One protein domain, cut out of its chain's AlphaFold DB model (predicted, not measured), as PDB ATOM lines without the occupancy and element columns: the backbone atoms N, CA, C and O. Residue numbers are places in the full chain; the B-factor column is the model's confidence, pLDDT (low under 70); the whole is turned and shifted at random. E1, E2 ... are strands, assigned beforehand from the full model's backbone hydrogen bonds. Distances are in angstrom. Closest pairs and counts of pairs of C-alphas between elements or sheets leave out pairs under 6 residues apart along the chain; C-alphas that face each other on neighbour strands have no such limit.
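What this domain is: This is residues 92 to 172 of the 183 residues of an uncharacterized protein of Oscillibacter sp (UniProt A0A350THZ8). A strongly twisted sheet rolls round into a small, nearly closed barrel: E1, E2, E3, E4 and E9 follow round one part of the ring, and E6 and E7 bring it back to E1, with E7 running on into E8 beside E9. The hairpin of E4 and E5 reaches to one end of the longest axis, and the turn between E8 and E9 lies at the other. The printed part has 81 residues with no named helix and nine strands, E1 to E9 in chain order; E1 to E5 make a meander, each strand the antiparallel neighbour of the one before. The sheet is branched and its pairs are antiparallel but for E1 and E6, which are parallel. The class is all strand, and the whole is compact, with a radius of gyration of the C-alphas of 12.0 A and spans of 34 by 25 by 20 A.

How they stand to each other: Start at E4, residues 128 to 136, which has three neighbours and bends by 58 degrees at residue 132. On one side lies E3, residues 117 to 122, with N 119 and O 131 2.8 A apart. On the other side lie E5, residues 139 to 145, with N 143 and O 132 at 2.8 A, and E9, residues 168 to 171, with N 171 and O 128 at 2.8 A. On the side of E3 other than that of E4, look for E2, residues 106 to 111, where N 118 and O 109 are 2.7 A apart. E1, residues 92 to 101, pairs with E2 through N 98 and O 108, 2.8 A, and bends by 66 degrees at residue 98. Its residues 92 to 94 pair with E6, residues 150 to 154: N 93 and O 151 are 2.9 A apart. E7, residues 157 to 160, forms a hairpin with E6, with N 152 and O 159 at 2.8 A. E8, residues 162 to 164, forms one with E9, with N 164 and O 168 at 2.8 A. The closest C-alphas of E7 and E9 are those of Lys 160 and Ala 171, 5.5 A apart.

Where its parts are: Find C-alpha 92 at (39.361, -31.274, -46.147); from there E1 runs 24.6 A to C-alpha 101. E4 spans 23.2 A, ending at C-alpha 136 at (26.780, -13.220, -30.622), and E5 spans 18.7 A. E9 ends at C-alpha 171, at (44.412, -18.986, -49.075).

The domain as a whole: The C-alphas farthest apart are those of Gln 137 and Asp 165, 34.4 A. The printed part has no cut, and its links are tight. Mean pLDDT of the printed part is 92.9; look for values under 70 at residues 103 to 104.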
ATOM      1  N   THR A  92      40.452 -31.910 -45.408       98.19
ATOM      2  CA  THR A  92      39.361 -31.274 -46.147       98.19
ATOM      3  C   THR A  92      38.179 -31.032 -45.216       98.19
ATOM      4  O   THR A  92      37.800 -31.925 -44.455       98.19
ATOM      5  N   ILE A  93      37.608 -29.830 -45.262       98.12
ATOM      6  CA  ILE A  93      36.413 -29.450 -44.507       98.12
ATOM      7  C   ILE A  93      35.365 -28.956 -45.497       98.12
ATOM      8  O   ILE A  93      35.577 -27.961 -46.191       98.12
ATOM      9  N   ASP A  94      34.234 -29.650 -45.537       98.38
ATOM     10  CA  ASP A  94      33.073 -29.193 -46.290       98.38
ATOM     11  C   ASP A  94      32.421 -28.001 -45.588       98.38
ATOM     12  O   ASP A  94      32.243 -28.005 -44.362       98.38
ATOM     13  N   VAL A  95      32.087 -26.979 -46.372       98.38
ATOM     14  CA  VAL A  95      31.498 -25.731 -45.888       98.38
ATOM     15  C   VAL A  95      30.292 -25.313 -46.723       98.38
ATOM     16  O   VAL A  95      30.220 -25.552 -47.932       98.38
ATOM     17  N   GLU A  96      29.349 -24.645 -46.069       97.62
ATOM     18  CA  GLU A  96      28.169 -24.051 -46.693       97.62
ATOM     19  C   GLU A  96      28.122 -22.552 -46.429       97.62
ATOM     20  O   GLU A  96      28.412 -22.097 -45.323       97.62
ATOM     21  N   PHE A  97      27.769 -21.785 -47.458       96.94
ATOM     22  CA  PHE A  97      27.605 -20.342 -47.343       96.94
ATOM     23  C   PHE A  97      26.415 -20.010 -46.435       96.94
ATOM     24  O   PHE A  97      25.362 -20.640 -46.532       96.94
ATOM     25  N   VAL A  98      26.582 -19.013 -45.566       95.56
ATOM     26  CA  VAL A  98      25.552 -18.558 -44.622       95.56
ATOM     27  C   VAL A  98      25.049 -17.178 -45.021       95.56
ATOM     28  O   VAL A  98      23.877 -17.027 -45.357       95.56
ATOM     29  N   CYS A  99      25.922 -16.173 -44.987       93.75
ATOM     30  CA  CYS A  99      25.571 -14.797 -45.320       93.75
ATOM     31  C   CYS A  99      26.810 -13.968 -45.665       93.75
ATOM     32  O   CYS A  99      27.936 -14.321 -45.311       93.75
ATOM     33  N   ASP A 100      26.581 -12.844 -46.332       92.25
ATOM     34  CA  ASP A 100      27.560 -11.766 -46.432       92.25
ATOM     35  C   ASP A 100      27.501 -10.930 -45.147       92.25
ATOM     36  O   ASP A 100      26.437 -10.797 -44.538       92.25
ATOM     37  N   MET A 101      28.632 -10.370 -44.719       88.31
ATOM     38  CA  MET A 101      28.610  -9.257 -43.773       88.31
ATOM     39  C   MET A 101      28.633  -7.941 -44.543       88.31
ATOM     40  O   MET A 101      29.368  -7.819 -45.518       88.31
ATOM     41  N   ASP A 102      27.902  -6.938 -44.055       71.25
ATOM     42  CA  ASP A 102      27.823  -5.601 -44.666       71.25
ATOM     43  C   ASP A 102      29.186  -4.879 -44.760       71.25
ATOM     44  O   ASP A 102      29.322  -3.880 -45.466       71.25
ATOM     45  N   SER A 103      30.224  -5.380 -44.079       65.06
ATOM     46  CA  SER A 103      31.608  -4.965 -44.314       65.06
ATOM     47  C   SER A 103      32.099  -5.479 -45.667       65.06
ATOM     48  O   SER A 103      32.060  -6.688 -45.912       65.06
ATOM     49  N   GLU A 104      32.622  -4.585 -46.508       66.75
ATOM     50  CA  GLU A 104      33.068  -4.916 -47.862       66.75
ATOM     51  C   GLU A 104      33.930  -6.192 -47.888       66.75
ATOM     52  O   GLU A 104      35.075  -6.217 -47.434       66.75
ATOM     53  N   ARG A 105      33.356  -7.244 -48.487       86.12
ATOM     54  CA  ARG A 105      34.012  -8.502 -48.871       86.12
ATOM     55  C   ARG A 105      34.321  -9.491 -47.737       86.12
ATOM     56  O   ARG A 105      35.334 -10.194 -47.774       86.12
ATOM     57  N   THR A 106      33.430  -9.589 -46.752       92.69
ATOM     58  CA  THR A 106      33.476 -10.670 -45.754       92.69
ATOM     59  C   THR A 106      32.287 -11.614 -45.888       92.69
ATOM     60  O   THR A 106      31.137 -11.185 -45.899       92.69
ATOM     61  N   GLU A 107      32.575 -12.912 -45.935       95.25
ATOM     62  CA  GLU A 107      31.590 -13.983 -46.074       95.25
ATOM     63  C   GLU A 107      31.590 -14.871 -44.822       95.25
ATOM     64  O   GLU A 107      32.652 -15.205 -44.281       95.25
ATOM     65  N   ILE A 108      30.407 -15.301 -44.385       96.19
ATOM     66  CA  ILE A 108      30.236 -16.273 -43.304       96.19
ATOM     67  C   ILE A 108      29.899 -17.642 -43.882       96.19
ATOM     68  O   ILE A 108      29.019 -17.798 -44.729       96.19
ATOM     69  N   TRP A 109      30.593 -18.647 -43.361       97.62
ATOM     70  CA  TRP A 109      30.536 -20.028 -43.803       97.62
ATOM     71  C   TRP A 109      30.309 -20.950 -42.608       97.62
ATOM     72  O   TRP A 109      30.909 -20.775 -41.549       97.62
ATOM     73  N   ARG A 110      29.469 -21.968 -42.763       97.56
ATOM     74  CA  ARG A 110      29.252 -23.009 -41.758       97.56
ATOM     75  C   ARG A 110      30.059 -24.244 -42.118       97.56
ATOM     76  O   ARG A 110      29.988 -24.732 -43.240       97.56
ATOM     77  N   ARG A 111      30.789 -24.784 -41.151       97.50
ATOM     78  CA  ARG A 111      31.481 -26.068 -41.265       97.50
ATOM     79  C   ARG A 111      30.495 -27.210 -41.105       97.50
ATOM     80  O   ARG A 111      29.763 -27.254 -40.117       97.50
ATOM     81  N   LEU A 112      30.544 -28.180 -42.008       97.19
ATOM     82  CA  LEU A 112      29.685 -29.361 -41.927       97.19
ATOM     83  C   LEU A 112      30.236 -30.445 -40.994       97.19
ATOM     84  O   LEU A 112      29.479 -31.292 -40.533       97.19
ATOM     85  N   ASP A 113      31.534 -30.407 -40.674       95.38
ATOM     86  CA  ASP A 113      32.164 -31.414 -39.812       95.38
ATOM     87  C   ASP A 113      31.860 -31.212 -38.319       95.38
ATOM     88  O   ASP A 113      31.686 -32.184 -37.591       95.38
ATOM     89  N   THR A 114      31.794 -29.961 -37.854       94.31
ATOM     90  CA  THR A 114      31.542 -29.633 -36.439       94.31
ATOM     91  C   THR A 114      30.349 -28.708 -36.212       94.31
ATOM     92  O   THR A 114      30.010 -28.430 -35.065       94.31
ATOM     93  N   GLY A 115      29.735 -28.177 -37.273       93.38
ATOM     94  CA  GLY A 115      28.654 -27.194 -37.180       93.38
ATOM     95  C   GLY A 115      29.094 -25.777 -36.793       93.38
ATOM     96  O   GLY A 115      28.233 -24.903 -36.724       93.38
ATOM     97  N   GLY A 116      30.390 -25.547 -36.544       95.38
ATOM     98  CA  GLY A 116      30.948 -24.227 -36.223       95.38
ATOM     99  C   GLY A 116      31.032 -23.302 -37.440       95.38
ATOM    100  O   GLY A 116      30.854 -23.746 -38.573       95.38
ATOM    101  N   TYR A 117      31.346 -22.028 -37.212       96.94
ATOM    102  CA  TYR A 117      31.371 -21.014 -38.265       96.94
ATOM    103  C   TYR A 117      32.786 -20.534 -38.589       96.94
ATOM    104  O   TYR A 117      33.713 -20.610 -37.775       96.94
ATOM    105  N   LEU A 118      32.931 -20.075 -39.823       97.06
ATOM    106  CA  LEU A 118      34.139 -19.521 -40.396       97.06
ATOM    107  C   LEU A 118      33.819 -18.183 -41.047       97.06
ATOM    108  O   LEU A 118      32.766 -18.004 -41.656       97.06
ATOM    109  N   MET A 119      34.770 -17.271 -40.949       95.62
ATOM    110  CA  MET A 119      34.743 -15.985 -41.617       95.62
ATOM    111  C   MET A 119      35.819 -15.984 -42.695       95.62
ATOM    112  O   MET A 119      37.004 -16.148 -42.393       95.62
ATOM    113  N   ARG A 120      35.401 -15.802 -43.946       95.12
ATOM    114  CA  ARG A 120      36.286 -15.653 -45.097       95.12
ATOM    115  C   ARG A 120      36.367 -14.173 -45.454       95.12
ATOM    116  O   ARG A 120      35.410 -13.602 -45.971       95.12
ATOM    117  N   LYS A 121      37.500 -13.548 -45.136       93.44
ATOM    118  CA  LYS A 121      37.782 -12.138 -45.444       93.44
ATOM    119  C   LYS A 121      38.573 -12.064 -46.746       93.44
ATOM    120  O   LYS A 121      39.714 -12.530 -46.793       93.44
ATOM    121  N   LEU A 122      37.972 -11.496 -47.786       92.00
ATOM    122  CA  LEU A 122      38.625 -11.269 -49.072       92.00
ATOM    123  C   LEU A 122      39.505 -10.021 -48.991       92.00
ATOM    124  O   LEU A 122      39.046  -8.951 -48.589       92.00
ATOM    125  N   CYS A 123      40.764 -10.147 -49.391       87.94
ATOM    126  CA  CYS A 123      41.692  -9.025 -49.411       87.94
ATOM    127  C   CYS A 123      41.711  -8.337 -50.788       87.94
ATOM    128  O   CYS A 123      41.101  -8.798 -51.752       87.94
ATOM    129  N   ASN A 124      42.358  -7.171 -50.870       85.25
ATOM    130  CA  ASN A 124      42.514  -6.451 -52.144       85.25
ATOM    131  C   ASN A 124      43.496  -7.148 -53.091       85.25
ATOM    132  O   ASN A 124      43.381  -7.031 -54.307       85.25
ATOM    133  N   GLU A 125      44.453  -7.868 -52.519       87.31
ATOM    134  CA  GLU A 125      45.327  -8.790 -53.230       87.31
ATOM    135  C   GLU A 125      44.637 -10.155 -53.382       87.31
ATOM    136  O   GLU A 125      43.694 -10.436 -52.640       87.31
ATOM    137  N   PRO A 126      45.082 -11.015 -54.319       90.38
ATOM    138  CA  PRO A 126      44.458 -12.311 -54.598       90.38
ATOM    139  C   PRO A 126      44.722 -13.333 -53.480       90.38
ATOM    140  O   PRO A 126      45.406 -14.335 -53.680       90.38
ATOM    141  N   PHE A 127      44.202 -13.065 -52.285       92.56
ATOM    142  CA  PHE A 127      44.193 -13.979 -51.157       92.56
ATOM    143  C   PHE A 127      42.960 -13.764 -50.271       92.56
ATOM    144  O   PHE A 127      42.353 -12.689 -50.246       92.56
ATOM    145  N   ALA A 128      42.605 -14.799 -49.510       94.19
ATOM    146  CA  ALA A 128      41.528 -14.756 -48.528       94.19
ATOM    147  C   ALA A 128      41.988 -15.311 -47.179       94.19
ATOM    148  O   ALA A 128      42.570 -16.398 -47.102       94.19
ATOM    149  N   ARG A 129      41.691 -14.589 -46.095       94.12
ATOM    150  CA  ARG A 129      41.912 -15.090 -44.733       94.12
ATOM    151  C   ARG A 129      40.697 -15.873 -44.267       94.12
ATOM    152  O   ARG A 129      39.569 -15.401 -44.393       94.12
ATOM    153  N   TRP A 130      40.955 -17.034 -43.676       95.31
ATOM    154  CA  TRP A 130      39.938 -17.862 -43.043       95.31
ATOM    155  C   TRP A 130      40.138 -17.851 -41.538       95.31
ATOM    156  O   TRP A 130      41.167 -18.301 -41.031       95.31
ATOM    157  N   LEU A 131      39.133 -17.351 -40.833       95.12
ATOM    158  CA  LEU A 131      39.123 -17.240 -39.381       95.12
ATOM    159  C   LEU A 131      38.006 -18.114 -38.827       95.12
ATOM    160  O   LEU A 131      36.952 -18.246 -39.451       95.12
ATOM    161  N   VAL A 132      38.197 -18.678 -37.639       95.44
ATOM    162  CA  VAL A 132      37.041 -19.149 -36.867       95.44
ATOM    163  C   VAL A 132      36.205 -17.943 -36.453       95.44
ATOM    164  O   VAL A 132      36.755 -16.883 -36.161       95.44
ATOM    165  N   CYS A 133      34.886 -18.085 -36.429       95.06
ATOM    166  CA  CYS A 133      34.001 -17.029 -35.950       95.06
ATOM    167  C   CYS A 133      32.828 -17.610 -35.161       95.06
ATOM    168  O   CYS A 133      32.579 -18.822 -35.156       95.06
ATOM    169  N   ARG A 134      32.115 -16.731 -34.461       93.69
ATOM    170  CA  ARG A 134      30.880 -17.074 -33.755       93.69
ATOM    171  C   ARG A 134      29.880 -15.939 -33.864       93.69
ATOM    172  O   ARG A 134      30.263 -14.772 -33.900       93.69
ATOM    173  N   GLU A 135      28.608 -16.298 -33.849       91.81
ATOM    174  CA  GLU A 135      27.531 -15.330 -33.732       91.81
ATOM    175  C   GLU A 135      27.281 -15.007 -32.256       91.81
ATOM    176  O   GLU A 135      27.207 -15.900 -31.404       91.81
ATOM    177  N   ARG A 136      27.136 -13.722 -31.943       89.00
ATOM    178  CA  ARG A 136      26.780 -13.220 -30.622       89.00
ATOM    179  C   ARG A 136      25.812 -12.054 -30.765       89.00
ATOM    180  O   ARG A 136      26.161 -11.017 -31.313       89.00
ATOM    181  N   GLN A 137      24.601 -12.216 -30.227       86.31
ATOM    182  CA  GLN A 137      23.570 -11.164 -30.194       86.31
ATOM    183  C   GLN A 137      23.299 -10.522 -31.574       86.31
ATOM    184  O   GLN A 137      23.106  -9.313 -31.664       86.31
ATOM    185  N   GLY A 138      23.291 -11.327 -32.643       84.19
ATOM    186  CA  GLY A 138      23.044 -10.860 -34.013       84.19
ATOM    187  C   GLY A 138      24.257 -10.256 -34.730       84.19
ATOM    188  O   GLY A 138      24.096  -9.709 -35.815       84.19
ATOM    189  N   TRP A 139      25.460 -10.357 -34.154       86.88
ATOM    190  CA  TRP A 139      26.718  -9.929 -34.774       86.88
ATOM    191  C   TRP A 139      27.716 -11.081 -34.853       86.88
ATOM    192  O   TRP A 139      27.724 -11.968 -34.001       86.88
ATOM    193  N   TRP A 140      28.592 -11.053 -35.854       91.88
ATOM    194  CA  TRP A 140      29.668 -12.030 -36.003       91.88
ATOM    195  C   TRP A 140      30.970 -11.485 -35.419       91.88
ATOM    196  O   TRP A 140      31.472 -10.451 -35.852       91.88
ATOM    197  N   GLU A 141      31.530 -12.205 -34.449       92.19
ATOM    198  CA  GLU A 141      32.854 -11.927 -33.889       92.19
ATOM    199  C   GLU A 141      33.893 -12.799 -34.604       92.19
ATOM    200  O   GLU A 141      33.714 -14.021 -34.718       92.19
ATOM    201  N   ASP A 142      34.982 -12.189 -35.077       90.31
ATOM    202  CA  ASP A 142      36.124 -12.926 -35.603       90.31
ATOM    203  C   ASP A 142      36.985 -13.523 -34.483       90.31
ATOM    204  O   ASP A 142      36.953 -13.119 -33.320       90.31
ATOM    205  N   GLY A 143      37.722 -14.567 -34.838       91.50
ATOM    206  CA  GLY A 143      38.597 -15.294 -33.937       91.50
ATOM    207  C   GLY A 143      39.919 -15.643 -34.603       91.50
ATOM    208  O   GLY A 143      40.385 -14.964 -35.515       91.50
ATOM    209  N   ALA A 144      40.537 -16.719 -34.125       91.00
ATOM    210  CA  ALA A 144      41.847 -17.145 -34.596       91.00
ATOM    211  C   ALA A 144      41.854 -17.530 -36.087       91.00
ATOM    212  O   ALA A 144      40.884 -18.089 -36.612       91.00
ATOM    213  N   CYS A 145      42.998 -17.312 -36.739       92.06
ATOM    214  CA  CYS A 145      43.299 -17.906 -38.036       92.06
ATOM    215  C   CYS A 145      43.135 -19.427 -37.969       92.06
ATOM    216  O   CYS A 145      43.555 -20.081 -37.008       92.06
ATOM    217  N   VAL A 146      42.515 -20.002 -38.997       93.94
ATOM    218  CA  VAL A 146      42.461 -21.457 -39.131       93.94
ATOM    219  C   VAL A 146      43.889 -21.980 -39.270       93.94
ATOM    220  O   VAL A 146      44.736 -21.322 -39.861       93.94
ATOM    221  N   ARG A 147      44.175 -23.165 -38.724       94.38
ATOM    222  CA  ARG A 147      45.490 -23.796 -38.892       94.38
ATOM    223  C   ARG A 147      45.813 -24.038 -40.381       94.38
ATOM    224  O   ARG A 147      44.891 -24.264 -41.168       94.38
ATOM    225  N   PRO A 148      47.095 -24.084 -40.772       96.00
ATOM    226  CA  PRO A 148      47.478 -24.393 -42.147       96.00
ATOM    227  C   PRO A 148      47.104 -25.823 -42.556       96.00
ATOM    228  O   PRO A 148      46.761 -26.675 -41.724       96.00
ATOM    229  N   ASN A 149      47.204 -26.083 -43.863       96.75
ATOM    230  CA  ASN A 149      46.903 -27.356 -44.521       96.75
ATOM    231  C   ASN A 149      45.424 -27.775 -44.471       96.75
ATOM    232  O   ASN A 149      45.102 -28.949 -44.660       96.75
ATOM    233  N   ILE A 150      44.510 -26.830 -44.254       97.81
ATOM    234  CA  ILE A 150      43.077 -27.077 -44.426       97.81
ATOM    235  C   ILE A 150      42.677 -26.769 -45.868       97.81
ATOM    236  O   ILE A 150      43.021 -25.719 -46.397       97.81
ATOM    237  N   THR A 151      41.925 -27.674 -46.486       98.12
ATOM    238  CA  THR A 151      41.237 -27.424 -47.755       98.12
ATOM    239  C   THR A 151      39.755 -27.252 -47.472       98.12
ATOM    240  O   THR A 151      39.082 -28.204 -47.081       98.12
ATOM    241  N   PHE A 152      39.227 -26.051 -47.667       98.19
ATOM    242  CA  PHE A 152      37.790 -25.827 -47.648       98.19
ATOM    243  C   PHE A 152      37.188 -26.277 -48.967       98.19
ATOM    244  O   PHE A 152      37.767 -26.049 -50.030       98.19
ATOM    245  N   ARG A 153      36.033 -26.935 -48.894       98.25
ATOM    246  CA  ARG A 153      35.298 -27.392 -50.069       98.25
ATOM    247  C   ARG A 153      33.855 -26.926 -49.992       98.25
ATOM    248  O   ARG A 153      33.146 -27.251 -49.043       98.25
ATOM    249  N   HIS A 154      33.423 -26.197 -51.011       97.69
ATOM    250  CA  HIS A 154      32.023 -25.885 -51.238       97.69
ATOM    251  C   HIS A 154      31.600 -26.545 -52.547       97.69
ATOM    252  O   HIS A 154      31.993 -26.105 -53.628       97.69
ATOM    253  N   ARG A 155      30.849 -27.652 -52.447       94.69
ATOM    254  CA  ARG A 155      30.445 -28.482 -53.596       94.69
ATOM    255  C   ARG A 155      31.659 -28.852 -54.473       94.69
ATOM    256  O   ARG A 155      32.465 -29.677 -54.045       94.69
ATOM    257  N   LYS A 156      31.797 -28.285 -55.681       95.38
ATOM    258  CA  LYS A 156      32.935 -28.555 -56.590       95.38
ATOM    259  C   LYS A 156      34.129 -27.622 -56.385       95.38
ATOM    260  O   LYS A 156      35.211 -27.931 -56.878       95.38
ATOM    261  N   GLN A 157      33.944 -26.505 -55.691       97.12
ATOM    262  CA  GLN A 157      34.996 -25.522 -55.459       97.12
ATOM    263  C   GLN A 157      35.820 -25.911 -54.245       97.12
ATOM    264  O   GLN A 157      35.293 -26.370 -53.229       97.12
ATOM    265  N   THR A 158      37.125 -25.691 -54.342       97.00
ATOM    266  CA  THR A 158      38.052 -25.865 -53.228       97.00
ATOM    267  C   THR A 158      38.937 -24.646 -53.078       97.00
ATOM    268  O   THR A 158      39.268 -23.997 -54.070       97.00
ATOM    269  N   GLU A 159      39.349 -24.379 -51.848       96.50
ATOM    270  CA  GLU A 159      40.311 -23.340 -51.501       96.50
ATOM    271  C   GLU A 159      41.162 -23.861 -50.338       96.50
ATOM    272  O   GLU A 159      40.632 -24.305 -49.316       96.50
ATOM    273  N   LYS A 160      42.486 -23.891 -50.507       96.88
ATOM    274  CA  LYS A 160      43.411 -24.419 -49.495       96.88
ATOM    275  C   LYS A 160      44.087 -23.271 -48.766       96.88
ATOM    276  O   LYS A 160      44.569 -22.351 -49.404       96.88
ATOM    277  N   VAL A 161      44.187 -23.360 -47.445       96.75
ATOM    278  CA  VAL A 161      44.975 -22.417 -46.652       96.75
ATOM    279  C   VAL A 161      46.351 -22.990 -46.321       96.75
ATOM    280  O   VAL A 161      46.501 -24.178 -46.004       96.75
ATOM    281  N   ARG A 162      47.366 -22.134 -46.366       96.06
ATOM    282  CA  ARG A 162      48.741 -22.416 -45.932       96.06
ATOM    283  C   ARG A 162      49.233 -21.276 -45.053       96.06
ATOM    284  O   ARG A 162      48.654 -20.198 -45.087       96.06
ATOM    285  N   TYR A 163      50.260 -21.535 -44.261       96.06
ATOM    286  CA  TYR A 163      50.939 -20.525 -43.464       96.06
ATOM    287  C   TYR A 163      51.997 -19.808 -44.310       96.06
ATOM    288  O   TYR A 163      52.686 -20.452 -45.106       96.06
ATOM    289  N   ASP A 164      52.135 -18.508 -44.108       93.75
ATOM    290  CA  ASP A 164      53.229 -17.675 -44.578       93.75
ATOM    291  C   ASP A 164      53.646 -16.686 -43.477       93.75
ATOM    292  O   ASP A 164      52.786 -16.112 -42.806       93.75
ATOM    293  N   ASP A 165      54.947 -16.457 -43.304       91.56
ATOM    294  CA  ASP A 165      55.487 -15.560 -42.270       91.56
ATOM    295  C   ASP A 165      54.964 -14.116 -42.380       91.56
ATOM    296  O   ASP A 165      54.941 -13.395 -41.383       91.56
ATOM    297  N   TRP A 166      54.525 -13.674 -43.565       87.12
ATOM    298  CA  TRP A 166      54.011 -12.317 -43.752       87.12
ATOM    299  C   TRP A 166      52.550 -12.178 -43.309       87.12
ATOM    300  O   TRP A 166      52.187 -11.233 -42.610       87.12
ATOM    301  N   ASN A 167      51.691 -13.100 -43.737       85.81
ATOM    302  CA  ASN A 167      50.235 -12.951 -43.633       85.81
ATOM    303  C   ASN A 167      49.551 -14.078 -42.841       85.81
ATOM    304  O   ASN A 167      48.324 -14.196 -42.884       85.81
ATOM    305  N   GLU A 168      50.338 -14.871 -42.116       90.50
ATOM    306  CA  GLU A 168      49.930 -16.044 -41.345       90.50
ATOM    307  C   GLU A 168      49.202 -17.095 -42.187       90.50
ATOM    308  O   GLU A 168      49.719 -17.525 -43.204       90.50
ATOM    309  N   THR A 169      48.042 -17.599 -41.751       93.31
ATOM    310  CA  THR A 169      47.329 -18.642 -42.491       93.31
ATOM    311  C   THR A 169      46.232 -18.053 -43.361       93.31
ATOM    312  O   THR A 169      45.225 -17.542 -42.866       93.31
ATOM    313  N   ALA A 170      46.406 -18.183 -44.671       94.44
ATOM    314  CA  ALA A 170      45.462 -17.709 -45.671       94.44
ATOM    315  C   ALA A 170      45.445 -18.635 -46.891       94.44
ATOM    316  O   ALA A 170      46.336 -19.464 -47.094       94.44
ATOM    317  N   ALA A 171      44.411 -18.486 -47.713       94.25
ATOM    318  CA  ALA A 171      44.412 -18.986 -49.075       94.25
ATOM    319  C   ALA A 171      45.095 -17.942 -49.954       94.25
ATOM    320  O   ALA A 171      44.501 -16.907 -50.243       94.25
ATOM    321  N   TYR A 172      46.354 -18.184 -50.308       93.19
ATOM    322  CA  TYR A 172      47.165 -17.287 -51.139       93.19
ATOM    323  C   TYR A 172      46.883 -17.482 -52.622       93.19
ATOM    324  O   TYR A 172      46.187 -18.419 -52.987       93.19
TER     325      TYR A 172